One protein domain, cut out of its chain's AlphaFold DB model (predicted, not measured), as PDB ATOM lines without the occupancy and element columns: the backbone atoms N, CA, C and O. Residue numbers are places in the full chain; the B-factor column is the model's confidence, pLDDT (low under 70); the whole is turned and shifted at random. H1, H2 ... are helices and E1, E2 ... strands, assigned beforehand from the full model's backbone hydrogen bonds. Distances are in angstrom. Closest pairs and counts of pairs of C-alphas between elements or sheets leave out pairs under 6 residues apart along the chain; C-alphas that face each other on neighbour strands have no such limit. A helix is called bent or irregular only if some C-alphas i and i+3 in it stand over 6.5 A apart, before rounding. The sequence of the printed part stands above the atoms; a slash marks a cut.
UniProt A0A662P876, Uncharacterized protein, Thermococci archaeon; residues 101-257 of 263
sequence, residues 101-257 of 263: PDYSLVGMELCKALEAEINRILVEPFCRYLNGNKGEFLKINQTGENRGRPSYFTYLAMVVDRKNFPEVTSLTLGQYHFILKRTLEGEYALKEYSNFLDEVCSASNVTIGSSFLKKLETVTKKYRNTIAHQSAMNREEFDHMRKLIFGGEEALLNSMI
ATOM      1  N   PRO A 101     195.882 240.508 179.719       79.88
ATOM      2  CA  PRO A 101     195.381 239.189 179.345       79.88
ATOM      3  C   PRO A 101     194.412 239.270 178.159       79.88
ATOM      4  O   PRO A 101     193.601 240.199 178.072       79.88
ATOM      5  N   ASP A 102     194.483 238.279 177.268       82.25
ATOM      6  CA  ASP A 102     193.555 238.109 176.148       82.25
ATOM      7  C   ASP A 102     192.392 237.185 176.539       82.25
ATOM      8  O   ASP A 102     192.564 235.997 176.815       82.25
ATOM      9  N   TYR A 103     191.178 237.730 176.525       84.38
ATOM     10  CA  TYR A 103     189.958 237.015 176.895       84.38
ATOM     11  C   TYR A 103     189.273 236.322 175.706       84.38
ATOM     12  O   TYR A 103     188.176 235.779 175.862       84.38
ATOM     13  N   SER A 104     189.887 236.305 174.521       82.88
ATOM     14  CA  SER A 104     189.289 235.764 173.290       82.88
ATOM     15  C   SER A 104     188.901 234.293 173.417       82.88
ATOM     16  O   SER A 104     187.807 233.898 173.002       82.88
ATOM     17  N   LEU A 105     189.757 233.487 174.051       78.19
ATOM     18  CA  LEU A 105     189.483 232.073 174.326       78.19
ATOM     19  C   LEU A 105     188.271 231.905 175.249       78.19
ATOM     20  O   LEU A 105     187.408 231.061 175.010       78.19
ATOM     21  N   VAL A 106     188.160 232.769 176.256       86.69
ATOM     22  CA  VAL A 106     187.039 232.773 177.198       86.69
ATOM     23  C   VAL A 106     185.738 233.167 176.495       86.69
ATOM     24  O   VAL A 106     184.708 232.507 176.650       86.69
ATOM     25  N   GLY A 107     185.786 234.208 175.661       89.00
ATOM     26  CA  GLY A 107     184.659 234.651 174.841       89.00
ATOM     27  C   GLY A 107     184.188 233.590 173.839       89.00
ATOM     28  O   GLY A 107     182.988 233.477 173.575       89.00
ATOM     29  N   MET A 108     185.099 232.766 173.312       87.81
ATOM     30  CA  MET A 108     184.754 231.654 172.421       87.81
ATOM     31  C   MET A 108     183.957 230.560 173.144       87.81
ATOM     32  O   MET A 108     182.969 230.067 172.598       87.81
ATOM     33  N   GLU A 109     184.318 230.211 174.380       87.94
ATOM     34  CA  GLU A 109     183.544 229.251 175.182       87.94
ATOM     35  C   GLU A 109     182.127 229.775 175.475       87.94
ATOM     36  O   GLU A 109     181.154 229.027 175.359       87.94
ATOM     37  N   LEU A 110     181.971 231.084 175.721       94.38
ATOM     38  CA  LEU A 110     180.642 231.698 175.837       94.38
ATOM     39  C   LEU A 110     179.843 231.633 174.525       94.38
ATOM     40  O   LEU A 110     178.632 231.400 174.552       94.38
ATOM     41  N   CYS A 111     180.495 231.796 173.367       93.75
ATOM     42  CA  CYS A 111     179.837 231.615 172.069       93.75
ATOM     43  C   CYS A 111     179.340 230.180 171.883       93.75
ATOM     44  O   CYS A 111     178.202 229.989 171.459       93.75
ATOM     45  N   LYS A 112     180.170 229.182 172.212       91.19
ATOM     46  CA  LYS A 112     179.803 227.759 172.122       91.19
ATOM     47  C   LYS A 112     178.622 227.425 173.030       91.19
ATOM     48  O   LYS A 112     177.726 226.700 172.603       91.19
ATOM     49  N   ALA A 113     178.588 227.984 174.241       94.00
ATOM     50  CA  ALA A 113     177.455 227.854 175.156       94.00
ATOM     51  C   ALA A 113     176.152 228.372 174.524       94.00
ATOM     52  O   ALA A 113     175.151 227.657 174.483       94.00
ATOM     53  N   LEU A 114     176.179 229.593 173.981       95.69
ATOM     54  CA  LEU A 114     175.017 230.197 173.329       95.69
ATOM     55  C   LEU A 114     174.576 229.407 172.086       95.69
ATOM     56  O   LEU A 114     173.385 229.187 171.882       95.69
ATOM     57  N   GLU A 115     175.529 228.972 171.265       95.06
ATOM     58  CA  GLU A 115     175.272 228.207 170.047       95.06
ATOM     59  C   GLU A 115     174.629 226.855 170.350       95.06
ATOM     60  O   GLU A 115     173.630 226.491 169.726       95.06
ATOM     61  N   ALA A 116     175.163 226.126 171.332       93.56
ATOM     62  CA  ALA A 116     174.612 224.849 171.763       93.56
ATOM     63  C   ALA A 116     173.161 225.004 172.242       93.56
ATOM     64  O   ALA A 116     172.296 224.219 171.850       93.56
ATOM     65  N   GLU A 117     172.870 226.051 173.018       94.12
ATOM     66  CA  GLU A 117     171.520 226.272 173.537       94.12
ATOM     67  C   GLU A 117     170.528 226.697 172.442       94.12
ATOM     68  O   GLU A 117     169.426 226.149 172.369       94.12
ATOM     69  N   ILE A 118     170.930 227.588 171.525       95.25
ATOM     70  CA  ILE A 118     170.122 227.950 170.347       95.25
ATOM     71  C   ILE A 118     169.780 226.702 169.534       95.25
ATOM     72  O   ILE A 118     168.626 226.505 169.153       95.25
ATOM     73  N   ASN A 119     170.762 225.838 169.270       94.88
ATOM     74  CA  ASN A 119     170.525 224.637 168.478       94.88
ATOM     75  C   ASN A 119     169.548 223.684 169.165       94.88
ATOM     76  O   ASN A 119     168.605 223.207 168.528       94.88
ATOM     77  N   ARG A 120     169.730 223.464 170.468       92.81
ATOM     78  CA  ARG A 120     168.879 222.591 171.281       92.81
ATOM     79  C   ARG A 120     167.422 223.053 171.318       92.81
ATOM     80  O   ARG A 120     166.520 222.220 171.291       92.81
ATOM     81  N   ILE A 121     167.187 224.363 171.407       92.06
ATOM     82  CA  ILE A 121     165.846 224.920 171.643       92.06
ATOM     83  C   ILE A 121     165.152 225.325 170.339       92.06
ATOM     84  O   ILE A 121     163.945 225.142 170.205       92.06
ATOM     85  N   LEU A 122     165.893 225.854 169.365       94.12
ATOM     86  CA  LEU A 122     165.313 226.562 168.217       94.12
ATOM     87  C   LEU A 122     165.628 225.919 166.861       94.12
ATOM     88  O   LEU A 122     165.006 226.296 165.869       94.12
ATOM     89  N   VAL A 123     166.567 224.970 166.781       94.06
ATOM     90  CA  VAL A 123     166.966 224.339 165.506       94.06
ATOM     91  C   VAL A 123     166.573 222.866 165.469       94.06
ATOM     92  O   VAL A 123     165.883 222.424 164.548       94.06
ATOM     93  N   GLU A 124     166.966 222.093 166.479       92.81
ATOM     94  CA  GLU A 124     166.637 220.672 166.550       92.81
ATOM     95  C   GLU A 124     165.116 220.433 166.614       92.81
ATOM     96  O   GLU A 124     164.620 219.600 165.842       92.81
ATOM     97  N   PRO A 125     164.334 221.165 167.436       93.19
ATOM     98  CA  PRO A 125     162.890 220.962 167.488       93.19
ATOM     99  C   PRO A 125     162.190 221.380 166.194       93.19
ATOM    100  O   PRO A 125     161.220 220.734 165.806       93.19
ATOM    101  N   PHE A 126     162.717 222.366 165.460       94.50
ATOM    102  CA  PHE A 126     162.162 222.767 164.165       94.50
ATOM    103  C   PHE A 126     162.191 221.625 163.139       94.50
ATOM    104  O   PHE A 126     161.228 221.408 162.402       94.50
ATOM    105  N   CYS A 127     163.257 220.820 163.134       89.75
ATOM    106  CA  CYS A 127     163.329 219.641 162.269       89.75
ATOM    107  C   CYS A 127     162.187 218.648 162.543       89.75
ATOM    108  O   CYS A 127     161.745 217.957 161.624       89.75
ATOM    109  N   ARG A 128     161.721 218.571 163.797       89.88
ATOM    110  CA  ARG A 128     160.584 217.736 164.212       89.88
ATOM    111  C   ARG A 128     159.247 218.417 163.924       89.88
ATOM    112  O   ARG A 128     158.308 217.727 163.555       89.88
ATOM    113  N   TYR A 129     159.173 219.741 164.056       93.12
ATOM    114  CA  TYR A 129     157.992 220.543 163.720       93.12
ATOM    115  C   TYR A 129     157.579 220.371 162.249       93.12
ATOM    116  O   TYR A 129     156.401 220.213 161.952       93.12
ATOM    117  N   LEU A 130     158.543 220.271 161.328       91.19
ATOM    118  CA  LEU A 130     158.295 220.067 159.892       91.19
ATOM    119  C   LEU A 130     157.693 218.693 159.507       91.19
ATOM    120  O   LEU A 130     157.690 218.344 158.319       91.19
ATOM    121  N   ASN A 131     157.227 217.870 160.451       71.81
ATOM    122  CA  ASN A 131     156.780 216.505 160.169       71.81
ATOM    123  C   ASN A 131     155.623 216.493 159.144       71.81
ATOM    124  O   ASN A 131     154.554 217.037 159.393       71.81
ATOM    125  N   GLY A 132     155.855 215.896 157.969       69.69
ATOM    126  CA  GLY A 132     154.945 215.911 156.809       69.69
ATOM    127  C   GLY A 132     155.246 216.994 155.759       69.69
ATOM    128  O   GLY A 132     155.174 216.708 154.566       69.69
ATOM    129  N   ASN A 133     155.706 218.180 156.172       84.50
ATOM    130  CA  ASN A 133     155.940 219.340 155.289       84.50
ATOM    131  C   ASN A 133     157.412 219.557 154.903       84.50
ATOM    132  O   ASN A 133     157.736 220.449 154.116       84.50
ATOM    133  N   LYS A 134     158.326 218.712 155.396       90.56
ATOM    134  CA  LYS A 134     159.763 218.771 155.082       90.56
ATOM    135  C   LYS A 134     160.052 218.919 153.583       90.56
ATOM    136  O   LYS A 134     160.905 219.713 153.202       90.56
ATOM    137  N   GLY A 135     159.367 218.158 152.729       90.31
ATOM    138  CA  GLY A 135     159.603 218.197 151.282       90.31
ATOM    139  C   GLY A 135     159.261 219.547 150.648       90.31
ATOM    140  O   GLY A 135     159.965 219.993 149.748       90.31
ATOM    141  N   GLU A 136     158.208 220.205 151.125       91.88
ATOM    142  CA  GLU A 136     157.804 221.530 150.650       91.88
ATOM    143  C   GLU A 136     158.773 222.611 151.132       91.88
ATOM    144  O   GLU A 136     159.273 223.387 150.318       91.88
ATOM    145  N   PHE A 137     159.138 222.584 152.417       93.94
ATOM    146  CA  PHE A 137     160.132 223.497 152.981       93.94
ATOM    147  C   PHE A 137     161.462 223.458 152.210       93.94
ATOM    148  O   PHE A 137     162.013 224.505 151.857       93.94
ATOM    149  N   LEU A 138     161.956 222.252 151.899       93.88
ATOM    150  CA  LEU A 138     163.187 222.074 151.128       93.88
ATOM    151  C   LEU A 138     163.054 222.603 149.697       93.88
ATOM    152  O   LEU A 138     163.971 223.265 149.225       93.88
ATOM    153  N   LYS A 139     161.921 222.370 149.021       92.88
ATOM    154  CA  LYS A 139     161.678 222.895 147.666       92.88
ATOM    155  C   LYS A 139     161.683 224.421 147.636       92.88
ATOM    156  O   LYS A 139     162.324 224.997 146.768       92.88
ATOM    157  N   ILE A 140     161.009 225.066 148.589       92.31
ATOM    158  CA  ILE A 140     160.949 226.534 148.680       92.31
ATOM    159  C   ILE A 140     162.344 227.130 148.922       92.31
ATOM    160  O   ILE A 140     162.661 228.196 148.403       92.31
ATOM    161  N   ASN A 141     163.186 226.443 149.697       93.25
ATOM    162  CA  ASN A 141     164.537 226.906 150.012       93.25
ATOM    163  C   ASN A 141     165.588 226.532 148.951       93.25
ATOM    164  O   ASN A 141     166.731 226.989 149.057       93.25
ATOM    165  N   GLN A 142     165.252 225.694 147.965       93.88
ATOM    166  CA  GLN A 142     166.191 225.233 146.944       93.88
ATOM    167  C   GLN A 142     166.409 226.314 145.879       93.88
ATOM    168  O   GLN A 142     165.470 226.807 145.263       93.88
ATOM    169  N   THR A 143     167.671 226.658 145.630       91.69
ATOM    170  CA  THR A 143     168.081 227.660 144.628       91.69
ATOM    171  C   THR A 143     168.679 227.043 143.373       91.69
ATOM    172  O   THR A 143     168.860 227.726 142.369       91.69
ATOM    173  N   GLY A 144     168.987 225.748 143.414       89.06
ATOM    174  CA  GLY A 144     169.546 225.011 142.293       89.06
ATOM    175  C   GLY A 144     170.135 223.685 142.742       89.06
ATOM    176  O   GLY A 144     169.796 223.166 143.808       89.06
ATOM    177  N   GLU A 145     171.037 223.145 141.932       88.62
ATOM    178  CA  GLU A 145     171.782 221.925 142.232       88.62
ATOM    179  C   GLU A 145     173.237 222.090 141.800       88.62
ATOM    180  O   GLU A 145     173.524 222.627 140.730       88.62
ATOM    181  N   ASN A 146     174.168 221.617 142.626       80.69
ATOM    182  CA  ASN A 146     175.590 221.587 142.311       80.69
ATOM    183  C   ASN A 146     176.145 220.186 142.593       80.69
ATOM    184  O   ASN A 146     175.964 219.647 143.685       80.69
ATOM    185  N   ARG A 147     176.806 219.576 141.600       84.19
ATOM    186  CA  ARG A 147     177.337 218.195 141.661       84.19
ATOM    187  C   ARG A 147     176.307 217.158 142.152       84.19
ATOM    188  O   ARG A 147     176.651 216.243 142.895       84.19
ATOM    189  N   GLY A 148     175.043 217.315 141.751       82.25
ATOM    190  CA  GLY A 148     173.950 216.409 142.124       82.25
ATOM    191  C   GLY A 148     173.441 216.559 143.561       82.25
ATOM    192  O   GLY A 148     172.696 215.700 144.023       82.25
ATOM    193  N   ARG A 149     173.835 217.623 144.278       85.25
ATOM    194  CA  ARG A 149     173.273 217.987 145.587       85.25
ATOM    195  C   ARG A 149     172.462 219.283 145.483       85.25
ATOM    196  O   ARG A 149     172.894 220.182 144.756       85.25
ATOM    197  N   PRO A 150     171.344 219.420 146.216       89.56
ATOM    198  CA  PRO A 150     170.598 220.671 146.276       89.56
ATOM    199  C   PRO A 150     171.476 221.819 146.773       89.56
ATOM    200  O   PRO A 150     172.223 221.670 147.735       89.56
ATOM    201  N   SER A 151     171.369 222.975 146.130       90.25
ATOM    202  CA  SER A 151     171.849 224.238 146.677       90.25
ATOM    203  C   SER A 151     170.700 224.880 147.435       90.25
ATOM    204  O   SER A 151     169.605 225.025 146.885       90.25
ATOM    205  N   TYR A 152     170.945 225.270 148.682       89.06
ATOM    206  CA  TYR A 152     169.951 225.930 149.511       89.06
ATOM    207  C   TYR A 152     170.310 227.382 149.751       89.06
ATOM    208  O   TYR A 152     171.466 227.755 149.929       89.06
ATOM    209  N   PHE A 153     169.274 228.199 149.802       85.81
ATOM    210  CA  PHE A 153     169.379 229.595 150.166       85.81
ATOM    211  C   PHE A 153     169.692 229.830 151.650       85.81
ATOM    212  O   PHE A 153     170.239 230.871 152.018       85.81
ATOM    213  N   THR A 154     169.316 228.884 152.514       88.81
ATOM    214  CA  THR A 154     169.484 228.982 153.966       88.81
ATOM    215  C   THR A 154     170.205 227.754 154.507       88.81
ATOM    216  O   THR A 154     169.952 226.625 154.086       88.81
ATOM    217  N   TYR A 155     171.071 227.962 155.502       89.81
ATOM    218  CA  TYR A 155     171.714 226.859 156.225       89.81
ATOM    219  C   TYR A 155     170.701 226.001 156.996       89.81
ATOM    220  O   TYR A 155     170.941 224.818 157.216       89.81
ATOM    221  N   LEU A 156     169.538 226.558 157.350       93.94
ATOM    222  CA  LEU A 156     168.461 225.818 158.007       93.94
ATOM    223  C   LEU A 156     167.948 224.665 157.129       93.94
ATOM    224  O   LEU A 156     167.728 223.565 157.628       93.94
ATOM    225  N   ALA A 157     167.820 224.879 155.817       93.81
ATOM    226  CA  ALA A 157     167.444 223.818 154.883       93.81
ATOM    227  C   ALA A 157     168.509 222.719 154.769       93.81
ATOM    228  O   ALA A 157     168.150 221.547 154.677       93.81
ATOM    229  N   MET A 158     169.796 223.063 154.880       93.25
ATOM    230  CA  MET A 158     170.872 222.065 154.952       93.25
ATOM    231  C   MET A 158     170.758 221.209 156.221       93.25
ATOM    232  O   MET A 158     170.862 219.991 156.128       93.25
ATOM    233  N   VAL A 159     170.461 221.818 157.379       93.25
ATOM    234  CA  VAL A 159     170.232 221.084 158.643       93.25
ATOM    235  C   VAL A 159     169.028 220.135 158.543       93.25
ATOM    236  O   VAL A 159     169.045 219.014 159.062       93.25
ATOM    237  N   VAL A 160     167.971 220.564 157.851       93.69
ATOM    238  CA  VAL A 160     166.766 219.755 157.629       93.69
ATOM    239  C   VAL A 160     167.034 218.610 156.643       93.69
ATOM    240  O   VAL A 160     166.563 217.483 156.852       93.69
ATOM    241  N   ASP A 161     167.798 218.847 155.577       92.94
ATOM    242  CA  ASP A 161     168.122 217.858 154.548       92.94
ATOM    243  C   ASP A 161     169.297 216.940 154.922       92.94
ATOM    244  O   ASP A 161     170.317 216.838 154.237       92.94
ATOM    245  N   ARG A 162     169.095 216.160 155.986       89.88
ATOM    246  CA  ARG A 162     170.052 215.141 156.451       89.88
ATOM    247  C   ARG A 162     170.403 214.066 155.414       89.88
ATOM    248  O   ARG A 162     171.342 213.310 155.632       89.88
ATOM    249  N   LYS A 163     169.654 213.957 154.307       90.19
ATOM    250  CA  LYS A 163     169.956 212.995 153.238       90.19
ATOM    251  C   LYS A 163     171.118 213.491 152.378       90.19
ATOM    252  O   LYS A 163     172.016 212.708 152.084       90.19
ATOM    253  N   ASN A 164     171.100 214.762 151.978       89.44
ATOM    254  CA  ASN A 164     172.165 215.342 151.154       89.44
ATOM    255  C   ASN A 164     173.276 216.005 151.989       89.44
ATOM    256  O   ASN A 164     174.407 216.123 151.507       89.44
ATOM    257  N   PHE A 165     172.978 216.383 153.238       90.12
ATOM    258  CA  PHE A 165     173.886 217.067 154.165       90.12
ATOM    259  C   PHE A 165     173.934 216.390 155.553       90.12
ATOM    260  O   PHE A 165     173.596 217.018 156.553       90.12
ATOM    261  N   PRO A 166     174.362 215.114 155.658       87.62
ATOM    262  CA  PRO A 166     174.359 214.377 156.929       87.62
ATOM    263  C   PRO A 166     175.254 214.997 158.018       87.62
ATOM    264  O   PRO A 166     174.938 214.883 159.197       87.62
ATOM    265  N   GLU A 167     176.327 215.688 157.625       87.88
ATOM    266  CA  GLU A 167     177.279 216.324 158.552       87.88
ATOM    267  C   GLU A 167     176.786 217.673 159.105       87.88
ATOM    268  O   GLU A 167     177.319 218.183 160.089       87.88
ATOM    269  N   VAL A 168     175.772 218.284 158.483       88.00
ATOM    270  CA  VAL A 168     175.250 219.592 158.897       88.00
ATOM    271  C   VAL A 168     174.085 219.355 159.850       88.00
ATOM    272  O   VAL A 168     172.946 219.181 159.434       88.00
ATOM    273  N   THR A 169     174.379 219.304 161.146       86.62
ATOM    274  CA  THR A 169     173.382 218.987 162.188       86.62
ATOM    275  C   THR A 169     173.023 220.175 163.076       86.62
ATOM    276  O   THR A 169     172.019 220.124 163.785       86.62
ATOM    277  N   SER A 170     173.806 221.249 163.004       90.94
ATOM    278  CA  SER A 170     173.664 222.456 163.808       90.94
ATOM    279  C   SER A 170     173.980 223.707 162.989       90.94
ATOM    280  O   SER A 170     174.540 223.646 161.892       90.94
ATOM    281  N   LEU A 171     173.594 224.858 163.531       91.81
ATOM    282  CA  LEU A 171     173.911 226.177 163.010       91.81
ATOM    283  C   LEU A 171     174.933 226.866 163.900       91.81
ATOM    284  O   LEU A 171     174.791 226.875 165.121       91.81
ATOM    285  N   THR A 172     175.888 227.541 163.273       91.88
ATOM    286  CA  THR A 172     176.742 228.500 163.972       91.88
ATOM    287  C   THR A 172     175.958 229.746 164.385       91.88
ATOM    288  O   THR A 172     174.955 230.088 163.747       91.88
ATOM    289  N   LEU A 173     176.442 230.509 165.373       92.31
ATOM    290  CA  LEU A 173     175.811 231.783 165.759       92.31
ATOM    291  C   LEU A 173     175.616 232.740 164.572       92.31
ATOM    292  O   LEU A 173     174.582 233.397 164.465       92.31
ATOM    293  N   GLY A 174     176.597 232.814 163.666       91.44
ATOM    294  CA  GLY A 174     176.522 233.674 162.482       91.44
ATOM    295  C   GLY A 174     175.433 233.233 161.502       91.44
ATOM    296  O   GLY A 174     174.675 234.067 161.000       91.44
ATOM    297  N   GLN A 175     175.312 231.923 161.272       93.94
ATOM    298  CA  GLN A 175     174.259 231.349 160.430       93.94
ATOM    299  C   GLN A 175     172.879 231.550 161.060       93.94
ATOM    300  O   GLN A 175     171.948 231.962 160.368       93.94
ATOM    301  N   TYR A 176     172.755 231.327 162.369       95.94
ATOM    302  CA  TYR A 176     171.504 231.542 163.086       95.94
ATOM    303  C   TYR A 176     171.075 233.015 163.074       95.94
ATOM    304  O   TYR A 176     169.931 233.310 162.747       95.94
ATOM    305  N   HIS A 177     171.995 233.951 163.329       95.94
ATOM    306  CA  HIS A 177     171.728 235.389 163.212       95.94
ATOM    307  C   HIS A 177     171.214 235.765 161.816       95.94
ATOM    308  O   HIS A 177     170.232 236.498 161.696       95.94
ATOM    309  N   PHE A 178     171.848 235.243 160.762       94.38
ATOM    310  CA  PHE A 178     171.403 235.468 159.387       94.38
ATOM    311  C   PHE A 178     169.976 234.957 159.156       94.38
ATOM    312  O   PHE A 178     169.151 235.686 158.612       94.38
ATOM    313  N   ILE A 179     169.664 233.737 159.598       95.62
ATOM    314  CA  ILE A 179     168.326 233.145 159.455       95.62
ATOM    315  C   ILE A 179     167.288 233.936 160.255       95.62
ATOM    316  O   ILE A 179     166.246 234.303 159.712       95.62
ATOM    317  N   LEU A 180     167.570 234.242 161.523       96.62
ATOM    318  CA  LEU A 180     166.637 234.947 162.395       96.62
ATOM    319  C   LEU A 180     166.316 236.344 161.861       96.62
ATOM    320  O   LEU A 180     165.146 236.716 161.812       96.62
ATOM    321  N   LYS A 181     167.328 237.093 161.407       96.62
ATOM    322  CA  LYS A 181     167.128 238.420 160.811       96.62
ATOM    323  C   LYS A 181     166.100 238.377 159.680       96.62
ATOM    324  O   LYS A 181     165.143 239.140 159.686       96.62
ATOM    325  N   ARG A 182     166.276 237.441 158.752       95.75
ATOM    326  CA  ARG A 182     165.434 237.297 157.558       95.75
ATOM    327  C   ARG A 182     164.039 236.763 157.873       95.75
ATOM    328  O   ARG A 182     163.064 237.147 157.237       95.75
ATOM    329  N   THR A 183     163.947 235.919 158.899       96.56
ATOM    330  CA  THR A 183     162.667 235.452 159.445       96.56
ATOM    331  C   THR A 183     161.864 236.634 159.990       96.56
ATOM    332  O   THR A 183     160.712 236.812 159.612       96.56
ATOM    333  N   LEU A 184     162.492 237.494 160.801       95.62
ATOM    334  CA  LEU A 184     161.852 238.687 161.371       95.62
ATOM    335  C   LEU A 184     161.555 239.779 160.327       95.62
ATOM    336  O   LEU A 184     160.645 240.579 160.523       95.62
ATOM    337  N   GLU A 185     162.285 239.803 159.210       96.06
ATOM    338  CA  GLU A 185     161.982 240.639 158.037       96.06
ATOM    339  C   GLU A 185     160.817 240.085 157.187       96.06
ATOM    340  O   GLU A 185     160.396 240.734 156.228       96.06
ATOM    341  N   GLY A 186     160.257 238.921 157.541       93.94
ATOM    342  CA  GLY A 186     159.066 238.354 156.904       93.94
ATOM    343  C   GLY A 186     159.346 237.610 155.600       93.94
ATOM    344  O   GLY A 186     158.483 237.536 154.722       93.94
ATOM    345  N   GLU A 187     160.551 237.067 155.432       94.31
ATOM    346  CA  GLU A 187     160.911 236.396 154.193       94.31
ATOM    347  C   GLU A 187     160.137 235.092 153.974       94.31
ATOM    348  O   GLU A 187     160.155 234.178 154.799       94.31
ATOM    349  N   TYR A 188     159.507 234.978 152.801       91.19
ATOM    350  CA  TYR A 188     158.607 233.872 152.472       91.19
ATOM    351  C   TYR A 188     159.247 232.486 152.649       91.19
ATOM    352  O   TYR A 188     158.613 231.582 153.190       91.19
ATOM    353  N   ALA A 189     160.517 232.323 152.264       90.38
ATOM    354  CA  ALA A 189     161.229 231.048 152.386       90.38
ATOM    355  C   ALA A 189     161.416 230.568 153.839       90.38
ATOM    356  O   ALA A 189     161.669 229.384 154.075       90.38
ATOM    357  N   LEU A 190     161.275 231.476 154.807       94.44
ATOM    358  CA  LEU A 190     161.406 231.228 156.240       94.44
ATOM    359  C   LEU A 190     160.061 231.293 156.974       94.44
ATOM    360  O   LEU A 190     160.042 231.233 158.200       94.44
ATOM    361  N   LYS A 191     158.933 231.355 156.256       93.88
ATOM    362  CA  LYS A 191     157.599 231.439 156.863       93.88
ATOM    363  C   LYS A 191     157.314 230.289 157.832       93.88
ATOM    364  O   LYS A 191     156.851 230.535 158.938       93.88
ATOM    365  N   GLU A 192     157.644 229.054 157.457       94.50
ATOM    366  CA  GLU A 192     157.478 227.898 158.355       94.50
ATOM    367  C   GLU A 192     158.334 228.010 159.617       94.50
ATOM    368  O   GLU A 192     157.910 227.603 160.695       94.50
ATOM    369  N   TYR A 193     159.527 228.597 159.497       95.88
ATOM    370  CA  TYR A 193     160.372 228.851 160.656       95.88
ATOM    371  C   TYR A 193     159.795 229.958 161.546       95.88
ATOM    372  O   TYR A 193     159.808 229.818 162.763       95.88
ATOM    373  N   SER A 194     159.226 231.012 160.952       95.81
ATOM    374  CA  SER A 194     158.503 232.056 161.688       95.81
ATOM    375  C   SER A 194     157.341 231.474 162.489       95.81
ATOM    376  O   SER A 194     157.265 231.710 163.689       95.81
ATOM    377  N   ASN A 195     156.497 230.650 161.855       94.81
ATOM    378  CA  ASN A 195     155.365 229.998 162.521       94.81
ATOM    379  C   ASN A 195     155.835 229.147 163.712       94.81
ATOM    380  O   ASN A 195     155.270 229.220 164.799       94.81
ATOM    381  N   PHE A 196     156.911 228.377 163.524       95.31
ATOM    382  CA  PHE A 196     157.516 227.595 164.599       95.31
ATOM    383  C   PHE A 196     157.994 228.473 165.766       95.31
ATOM    384  O   PHE A 196     157.740 228.146 166.926       95.31
ATOM    385  N   LEU A 197     158.674 229.592 165.490       95.06
ATOM    386  CA  LEU A 197     159.122 230.512 166.540       95.06
ATOM    387  C   LEU A 197     157.940 231.126 167.303       95.06
ATOM    388  O   LEU A 197     158.011 231.230 168.530       95.06
ATOM    389  N   ASP A 198     156.858 231.476 166.606       93.69
ATOM    390  CA  ASP A 198     155.634 232.002 167.218       93.69
ATOM    391  C   ASP A 198     154.984 230.972 168.156       93.69
ATOM    392  O   ASP A 198     154.575 231.318 169.270       93.69
ATOM    393  N   GLU A 199     154.941 229.694 167.762       92.50
ATOM    394  CA  GLU A 199     154.451 228.605 168.616       92.50
ATOM    395  C   GLU A 199     155.325 228.415 169.861       92.50
ATOM    396  O   GLU A 199     154.801 228.323 170.974       92.50
ATOM    397  N   VAL A 200     156.652 228.418 169.700       90.69
ATOM    398  CA  VAL A 200     157.597 228.308 170.821       90.69
ATOM    399  C   VAL A 200     157.411 229.465 171.805       90.69
ATOM    400  O   VAL A 200     157.312 229.229 173.011       90.69
ATOM    401  N   CYS A 201     157.312 230.702 171.314       88.94
ATOM    402  CA  CYS A 201     157.128 231.887 172.159       88.94
ATOM    403  C   CYS A 201     155.741 231.920 172.826       88.94
ATOM    404  O   CYS A 201     155.588 232.418 173.941       88.94
ATOM    405  N   SER A 202     154.716 231.362 172.176       87.12
ATOM    406  CA  SER A 202     153.363 231.285 172.735       87.12
ATOM    407  C   SER A 202     153.252 230.222 173.831       87.12
ATOM    408  O   SER A 202     152.658 230.477 174.881       87.12
ATOM    409  N   ALA A 203     153.856 229.050 173.614       83.56
ATOM    410  CA  ALA A 203     153.783 227.898 174.513       83.56
ATOM    411  C   ALA A 203     154.715 227.990 175.736       83.56
ATOM    412  O   ALA A 203     154.592 227.196 176.672       83.56
ATOM    413  N   SER A 204     155.652 228.938 175.746       78.88
ATOM    414  CA  SER A 204     156.672 229.057 176.787       78.88
ATOM    415  C   SER A 204     156.936 230.516 177.179       78.88
ATOM    416  O   SER A 204     156.238 231.433 176.748       78.88
ATOM    417  N   ASN A 205     157.928 230.732 178.043       78.50
ATOM    418  CA  ASN A 205     158.458 232.061 178.361       78.50
ATOM    419  C   ASN A 205     159.634 232.468 177.451       78.50
ATOM    420  O   ASN A 205     160.299 233.471 177.704       78.50
ATOM    421  N   VAL A 206     159.886 231.706 176.383       82.94
ATOM    422  CA  VAL A 206     160.882 232.050 175.367       82.94
ATOM    423  C   VAL A 206     160.474 233.340 174.661       82.94
ATOM    424  O   VAL A 206     159.331 233.500 174.243       82.94
ATOM    425  N   THR A 207     161.423 234.262 174.519       87.75
ATOM    426  CA  THR A 207     161.216 235.567 173.887       87.75
ATOM    427  C   THR A 207     162.227 235.766 172.762       87.75
ATOM    428  O   THR A 207     163.355 236.209 172.988       87.75
ATOM    429  N   ILE A 208     161.815 235.465 171.530       91.06
ATOM    430  CA  ILE A 208     162.620 235.677 170.321       91.06
ATOM    431  C   ILE A 208     162.015 236.828 169.516       91.06
ATOM    432  O   ILE A 208     160.869 236.776 169.090       91.06
ATOM    433  N   GLY A 209     162.788 237.889 169.303       91.50
ATOM    434  CA  GLY A 209     162.333 239.066 168.563       91.50
ATOM    435  C   GLY A 209     163.452 240.078 168.340       91.50
ATOM    436  O   GLY A 209     164.628 239.771 168.527       91.50
ATOM    437  N   SER A 210     163.107 241.314 167.977       93.06
ATOM    438  CA  SER A 210     164.092 242.339 167.597       93.06
ATOM    439  C   SER A 210     165.116 242.668 168.693       93.06
ATOM    440  O   SER A 210     166.268 242.957 168.378       93.06
ATOM    441  N   SER A 211     164.731 242.617 169.975       92.75
ATOM    442  CA  SER A 211     165.674 242.807 171.096       92.75
ATOM    443  C   SER A 211     166.693 241.663 171.170       92.75
ATOM    444  O   SER A 211     167.900 241.907 171.218       92.75
ATOM    445  N   PHE A 212     166.214 240.417 171.075       95.00
ATOM    446  CA  PHE A 212     167.060 239.226 171.013       95.00
ATOM    447  C   PHE A 212     168.015 239.289 169.814       95.00
ATOM    448  O   PHE A 212     169.224 239.123 169.976       95.00
ATOM    449  N   LEU A 213     167.497 239.619 168.624       96.12
ATOM    450  CA  LEU A 213     168.294 239.738 167.404       96.12
ATOM    451  C   LEU A 213     169.420 240.769 167.554       96.12
ATOM    452  O   LEU A 213     170.546 240.471 167.177       96.12
ATOM    453  N   LYS A 214     169.162 241.947 168.136       95.62
ATOM    454  CA  LYS A 214     170.192 242.987 168.342       95.62
ATOM    455  C   LYS A 214     171.323 242.527 169.268       95.62
ATOM    456  O   LYS A 214     172.499 242.803 169.010       95.62
ATOM    457  N   LYS A 215     170.984 241.815 170.346       95.94
ATOM    458  CA  LYS A 215     171.975 241.247 171.276       95.94
ATOM    459  C   LYS A 215     172.794 240.157 170.586       95.94
ATOM    460  O   LYS A 215     174.023 240.180 170.653       95.94
ATOM    461  N   LEU A 216     172.131 239.267 169.845       96.25
ATOM    462  CA  LEU A 216     172.781 238.235 169.043       96.25
ATOM    463  C   LEU A 216     173.676 238.836 167.944       96.25
ATOM    464  O   LEU A 216     174.782 238.351 167.718       96.25
ATOM    465  N   GLU A 217     173.240 239.905 167.279       95.69
ATOM    466  CA  GLU A 217     174.021 240.640 166.280       95.69
ATOM    467  C   GLU A 217     175.296 241.220 166.900       95.69
ATOM    468  O   GLU A 217     176.376 241.107 166.324       95.69
ATOM    469  N   THR A 218     175.195 241.772 168.112       94.69
ATOM    470  CA  THR A 218     176.362 242.265 168.853       94.69
ATOM    471  C   THR A 218     177.331 241.123 169.159       94.69
ATOM    472  O   THR A 218     178.512 241.218 168.828       94.69
ATOM    473  N   VAL A 219     176.846 240.010 169.715       94.50
ATOM    474  CA  VAL A 219     177.675 238.828 170.012       94.50
ATOM    475  C   VAL A 219     178.354 238.277 168.755       94.50
ATOM    476  O   VAL A 219     179.554 238.014 168.763       94.50
ATOM    477  N   THR A 220     177.620 238.151 167.653       91.56
ATOM    478  CA  THR A 220     178.125 237.553 166.409       91.56
ATOM    479  C   THR A 220     179.097 238.463 165.668       91.56
ATOM    480  O   THR A 220     180.209 238.044 165.344       91.56
ATOM    481  N   LYS A 221     178.702 239.712 165.403       87.25
ATOM    482  CA  LYS A 221     179.482 240.631 164.568       87.25
ATOM    483  C   LYS A 221     180.616 241.302 165.327       87.25
ATOM    484  O   LYS A 221     181.694 241.435 164.761       87.25
ATOM    485  N   LYS A 222     180.379 241.737 166.570       87.06
ATOM    486  CA  LYS A 222     181.373 242.495 167.346       87.06
ATOM    487  C   LYS A 222     182.367 241.584 168.055       87.06
ATOM    488  O   LYS A 222     183.536 241.938 168.119       87.06
ATOM    489  N   TYR A 223     181.922 240.442 168.581       87.88
ATOM    490  CA  TYR A 223     182.773 239.586 169.410       87.88
ATOM    491  C   TYR A 223     183.232 238.332 168.673       87.88
ATOM    492  O   TYR A 223     184.417 238.203 168.388       87.88
ATOM    493  N   ARG A 224     182.318 237.442 168.271       84.25
ATOM    494  CA  ARG A 224     182.679 236.162 167.640       84.25
ATOM    495  C   ARG A 224     183.540 236.346 166.390       84.25
ATOM    496  O   ARG A 224     184.532 235.640 166.234       84.25
ATOM    497  N   ASN A 225     183.170 237.260 165.491       78.50
ATOM    498  CA  ASN A 225     183.949 237.499 164.272       78.50
ATOM    499  C   ASN A 225     185.318 238.117 164.573       78.50
ATOM    500  O   ASN A 225     186.306 237.721 163.970       78.50
ATOM    501  N   THR A 226     185.388 239.037 165.533       75.06
ATOM    502  CA  THR A 226     186.642 239.664 165.972       75.06
ATOM    503  C   THR A 226     187.612 238.629 166.548       75.06
ATOM    504  O   THR A 226     188.770 238.601 166.145       75.06
ATOM    505  N   ILE A 227     187.115 237.703 167.378       74.12
ATOM    506  CA  ILE A 227     187.893 236.566 167.895       74.12
ATOM    507  C   ILE A 227     188.355 235.653 166.748       74.12
ATOM    508  O   ILE A 227     189.520 235.269 166.684       74.12
ATOM    509  N   ALA A 228     187.458 235.318 165.813       67.44
ATOM    510  CA  ALA A 228     187.782 234.456 164.673       67.44
ATOM    511  C   ALA A 228     188.839 235.072 163.737       67.44
ATOM    512  O   ALA A 228     189.597 234.343 163.106       67.44
ATOM    513  N   HIS A 229     188.921 236.403 163.670       70.12
ATOM    514  CA  HIS A 229     189.940 237.136 162.917       70.12
ATOM    515  C   HIS A 229     191.169 237.525 163.763       70.12
ATOM    516  O   HIS A 229     191.940 238.386 163.347       70.12
ATOM    517  N   GLN A 230     191.383 236.847 164.901       65.38
ATOM    518  CA  GLN A 230     192.585 236.914 165.752       65.38
ATOM    519  C   GLN A 230     192.844 238.268 166.434       65.38
ATOM    520  O   GLN A 230     193.979 238.586 166.784       65.38
ATOM    521  N   SER A 231     191.802 239.066 166.654       69.94
ATOM    522  CA  SER A 231     191.921 240.267 167.480       69.94
ATOM    523  C   SER A 231     191.756 239.906 168.952       69.94
ATOM    524  O   SER A 231     190.749 239.301 169.318       69.94
ATOM    525  N   ALA A 232     192.718 240.322 169.779       78.94
ATOM    526  CA  ALA A 232     192.658 240.145 171.225       78.94
ATOM    527  C   ALA A 232     191.420 240.835 171.818       78.94
ATOM    528  O   ALA A 232     191.065 241.948 171.420       78.94
ATOM    529  N   MET A 233     190.791 240.182 172.791       84.69
ATOM    530  CA  MET A 233     189.628 240.681 173.513       84.69
ATOM    531  C   MET A 233     190.079 241.189 174.872       84.69
ATOM    532  O   MET A 233     190.724 240.465 175.630       84.69
ATOM    533  N   ASN A 234     189.698 242.416 175.213       89.00
ATOM    534  CA  ASN A 234     189.976 242.961 176.536       89.00
ATOM    535  C   ASN A 234     188.882 242.591 177.558       89.00
ATOM    536  O   ASN A 234     187.814 242.070 177.226       89.00
ATOM    537  N   ARG A 235     189.140 242.898 178.832       89.12
ATOM    538  CA  ARG A 235     188.223 242.580 179.933       89.12
ATOM    539  C   ARG A 235     186.851 243.242 179.792       89.12
ATOM    540  O   ARG A 235     185.846 242.596 180.062       89.12
ATOM    541  N   GLU A 236     186.789 244.512 179.393       91.06
ATOM    542  CA  GLU A 236     185.515 245.235 179.267       91.06
ATOM    543  C   GLU A 236     184.634 244.625 178.173       91.06
ATOM    544  O   GLU A 236     183.416 244.497 178.325       91.06
ATOM    545  N   GLU A 237     185.258 244.208 177.073       91.75
ATOM    546  CA  GLU A 237     184.600 243.497 175.985       91.75
ATOM    547  C   GLU A 237     184.056 242.147 176.443       91.75
ATOM    548  O   GLU A 237     182.888 241.848 176.174       91.75
ATOM    549  N   PHE A 238     184.865 241.379 177.178       91.38
ATOM    550  CA  PHE A 238     184.442 240.114 177.767       91.38
ATOM    551  C   PHE A 238     183.295 240.301 178.766       91.38
ATOM    552  O   PHE A 238     182.273 239.627 178.658       91.38
ATOM    553  N   ASP A 239     183.405 241.247 179.699       92.94
ATOM    554  CA  ASP A 239     182.378 241.509 180.712       92.94
ATOM    555  C   ASP A 239     181.057 241.961 180.068       92.94
ATOM    556  O   ASP A 239     179.972 241.559 180.505       92.94
ATOM    557  N   HIS A 240     181.115 242.753 178.995       95.12
ATOM    558  CA  HIS A 240     179.923 243.108 178.227       95.12
ATOM    559  C   HIS A 240     179.313 241.887 177.525       95.12
ATOM    560  O   HIS A 240     178.101 241.675 177.598       95.12
ATOM    561  N   MET A 241     180.133 241.050 176.891       94.56
ATOM    562  CA  MET A 241     179.684 239.812 176.252       94.56
ATOM    563  C   MET A 241     179.052 238.840 177.259       94.56
ATOM    564  O   MET A 241     177.977 238.298 177.004       94.56
ATOM    565  N   ARG A 242     179.665 238.684 178.433       94.38
ATOM    566  CA  ARG A 242     179.167 237.892 179.564       94.38
ATOM    567  C   ARG A 242     177.782 238.363 180.010       94.38
ATOM    568  O   ARG A 242     176.873 237.544 180.145       94.38
ATOM    569  N   LYS A 243     177.582 239.680 180.150       95.00
ATOM    570  CA  LYS A 243     176.268 240.282 180.453       95.00
ATOM    571  C   LYS A 243     175.227 240.001 179.367       95.00
ATOM    572  O   LYS A 243     174.091 239.676 179.694       95.00
ATOM    573  N   LEU A 244     175.598 240.092 178.089       95.69
ATOM    574  CA  LEU A 244     174.680 239.809 176.979       95.69
ATOM    575  C   LEU A 244     174.270 238.333 176.912       95.69
ATOM    576  O   LEU A 244     173.129 238.040 176.560       95.69
ATOM    577  N   ILE A 245     175.187 237.411 177.218       94.69
ATOM    578  CA  ILE A 245     174.948 235.971 177.070       94.69
ATOM    579  C   ILE A 245     174.201 235.398 178.272       94.69
ATOM    580  O   ILE A 245     173.199 234.716 178.059       94.69
ATOM    581  N   PHE A 246     174.629 235.693 179.504       93.00
ATOM    582  CA  PHE A 246     174.017 235.089 180.696       93.00
ATOM    583  C   PHE A 246     173.931 235.977 181.946       93.00
ATOM    584  O   PHE A 246     173.143 235.677 182.834       93.00
ATOM    585  N   GLY A 247     174.721 237.051 182.046       87.44
ATOM    586  CA  GLY A 247     174.827 237.846 183.277       87.44
ATOM    587  C   GLY A 247     173.864 239.030 183.423       87.44
ATOM    588  O   GLY A 247     173.914 239.722 184.434       87.44
ATOM    589  N   GLY A 248     173.050 239.327 182.410       84.69
ATOM    590  CA  GLY A 248     172.040 240.389 182.447       84.69
ATOM    591  C   GLY A 248     170.628 239.839 182.641       84.69
ATOM    592  O   GLY A 248     170.348 238.713 182.243       84.69
ATOM    593  N   GLU A 249     169.712 240.645 183.186       79.62
ATOM    594  CA  GLU A 249     168.303 240.244 183.374       79.62
ATOM    595  C   GLU A 249     167.667 239.769 182.059       79.62
ATOM    596  O   GLU A 249     167.076 238.694 181.991       79.62
ATOM    597  N   GLU A 250     167.897 240.516 180.978       83.50
ATOM    598  CA  GLU A 250     167.447 240.162 179.631       83.50
ATOM    599  C   GLU A 250     168.540 239.469 178.789       83.50
ATOM    600  O   GLU A 250     168.662 239.723 177.582       83.50
ATOM    601  N   ALA A 251     169.399 238.661 179.406       92.75
ATOM    602  CA  ALA A 251     170.429 237.931 178.681       92.75
ATOM    603  C   ALA A 251     169.838 236.963 177.635       92.75
ATOM    604  O   ALA A 251     168.682 236.529 177.713       92.75
ATOM    605  N   LEU A 252     170.649 236.618 176.634       94.88
ATOM    606  CA  LEU A 252     170.242 235.744 175.534       94.88
ATOM    607  C   LEU A 252     169.831 234.354 176.031       94.88
ATOM    608  O   LEU A 252     168.794 233.857 175.601       94.88
ATOM    609  N   LEU A 253     170.585 233.747 176.957       93.06
ATOM    610  CA  LEU A 253     170.213 232.448 177.530       93.06
ATOM    611  C   LEU A 253     168.896 232.533 178.315       93.06
ATOM    612  O   LEU A 253     168.034 231.675 178.144       93.06
ATOM    613  N   ASN A 254     168.688 233.603 179.088       89.25
ATOM    614  CA  ASN A 254     167.450 233.814 179.847       89.25
ATOM    615  C   ASN A 254     166.234 233.880 178.915       89.25
ATOM    616  O   ASN A 254     165.197 233.287 179.200       89.25
ATOM    617  N   SER A 255     166.394 234.533 177.762       88.50
ATOM    618  CA  SER A 255     165.344 234.672 176.746       88.50
ATOM    619  C   SER A 255     164.942 233.346 176.087       88.50
ATOM    620  O   SER A 255     163.930 233.310 175.394       88.50
ATOM    621  N   MET A 256     165.714 232.268 176.258       87.81
ATOM    622  CA  MET A 256     165.451 230.962 175.639       87.81
ATOM    623  C   MET A 256     165.038 229.877 176.637       87.81
ATOM    624  O   MET A 256     164.653 228.786 176.224       87.81
ATOM    625  N   ILE A 257     165.077 230.139 177.942       78.31
ATOM    626  CA  ILE A 257     164.738 229.120 178.934       78.31
ATOM    627  C   ILE A 257     163.222 229.082 179.146       78.31
ATOM    628  O   ILE A 257     162.598 230.005 179.665       78.31
TER     629      ILE A 257
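This is residues 101 to 257 of the 263 residues of an uncharacterized protein of Thermococci archaeon (UniProt A0A662P876). Long, kinked helix H1 runs along one side of a helical body; H6 and H7 pack on its first part, H5 crosses its last part, and H4 lies near the middle beside H6. Near the end of H1, short helices H2 and H3 lie side by side, with the small antiparallel hairpin E1 - E2 beyond them. The printed part has 157 residues, mostly helix by class, in the order H1 H2 E1 E2 H3 H4 H5 H6 H7. It is compact, with a radius of gyration of the C-alphas of 16.4 A and spans of 49, 39 and 24 A.

H1, residues 104 to 129, starts with C-alpha 104 at (189.289, 235.764, 173.290), spans 36.1 A and kinks by 29 degrees near residue 118. H2 is 134 to 141, E1 142 to 146, E2 149 to 152, H3 155 to 160, H4 173 to 184. H5, 188 to 203, spans 23.3 A; H6, 210 to 228, 25.1 A; H7, 235 to 247, ends with C-alpha 247 at (174.827, 237.846, 183.277). H5 is irregular, with C-alphas 189 and 192 7.7 A apart; H1 and H7 only just, with 6.7 A between C-alphas 121 and 124 and 6.6 A between 244 and 247.

H1, the hub, touches H6 with residues 104 to 111 alone, closest C-alphas Ser 104 and Ile 227, 5.6 A, at a steep tilt of 48 degrees. H1 and H5 are about perpendicular, 86 degrees, closest C-alphas Phe 126 and Phe 196, 6.7 A. H4 touches H6, closest C-alphas Gly 174 and Thr 220, 5.7 A, at a shallow tilt of 26 degrees, opposite ways. H6 and H7 form a helical hairpin at 41 degrees. H2 touches H3, closest C-alphas Leu 138 and Ala 157, 5.9 A. In hairpin E1 and E2, N 143 and O 151 are within hydrogen-bond range at 2.8 A. Every O i to N i+4 pair is within range in H2, H3 and H4, against 18 of 22 in H1, 10 of 12 in H5, 12 of 15 in H6 and 8 of 9 in H7.

The farthest C-alphas, Pro 101 and Gly 132, are 51.8 A apart. The printed part has no cut; H3 to H4 is a long link. Residues 132, 228, 230 and 231 are under pLDDT 70.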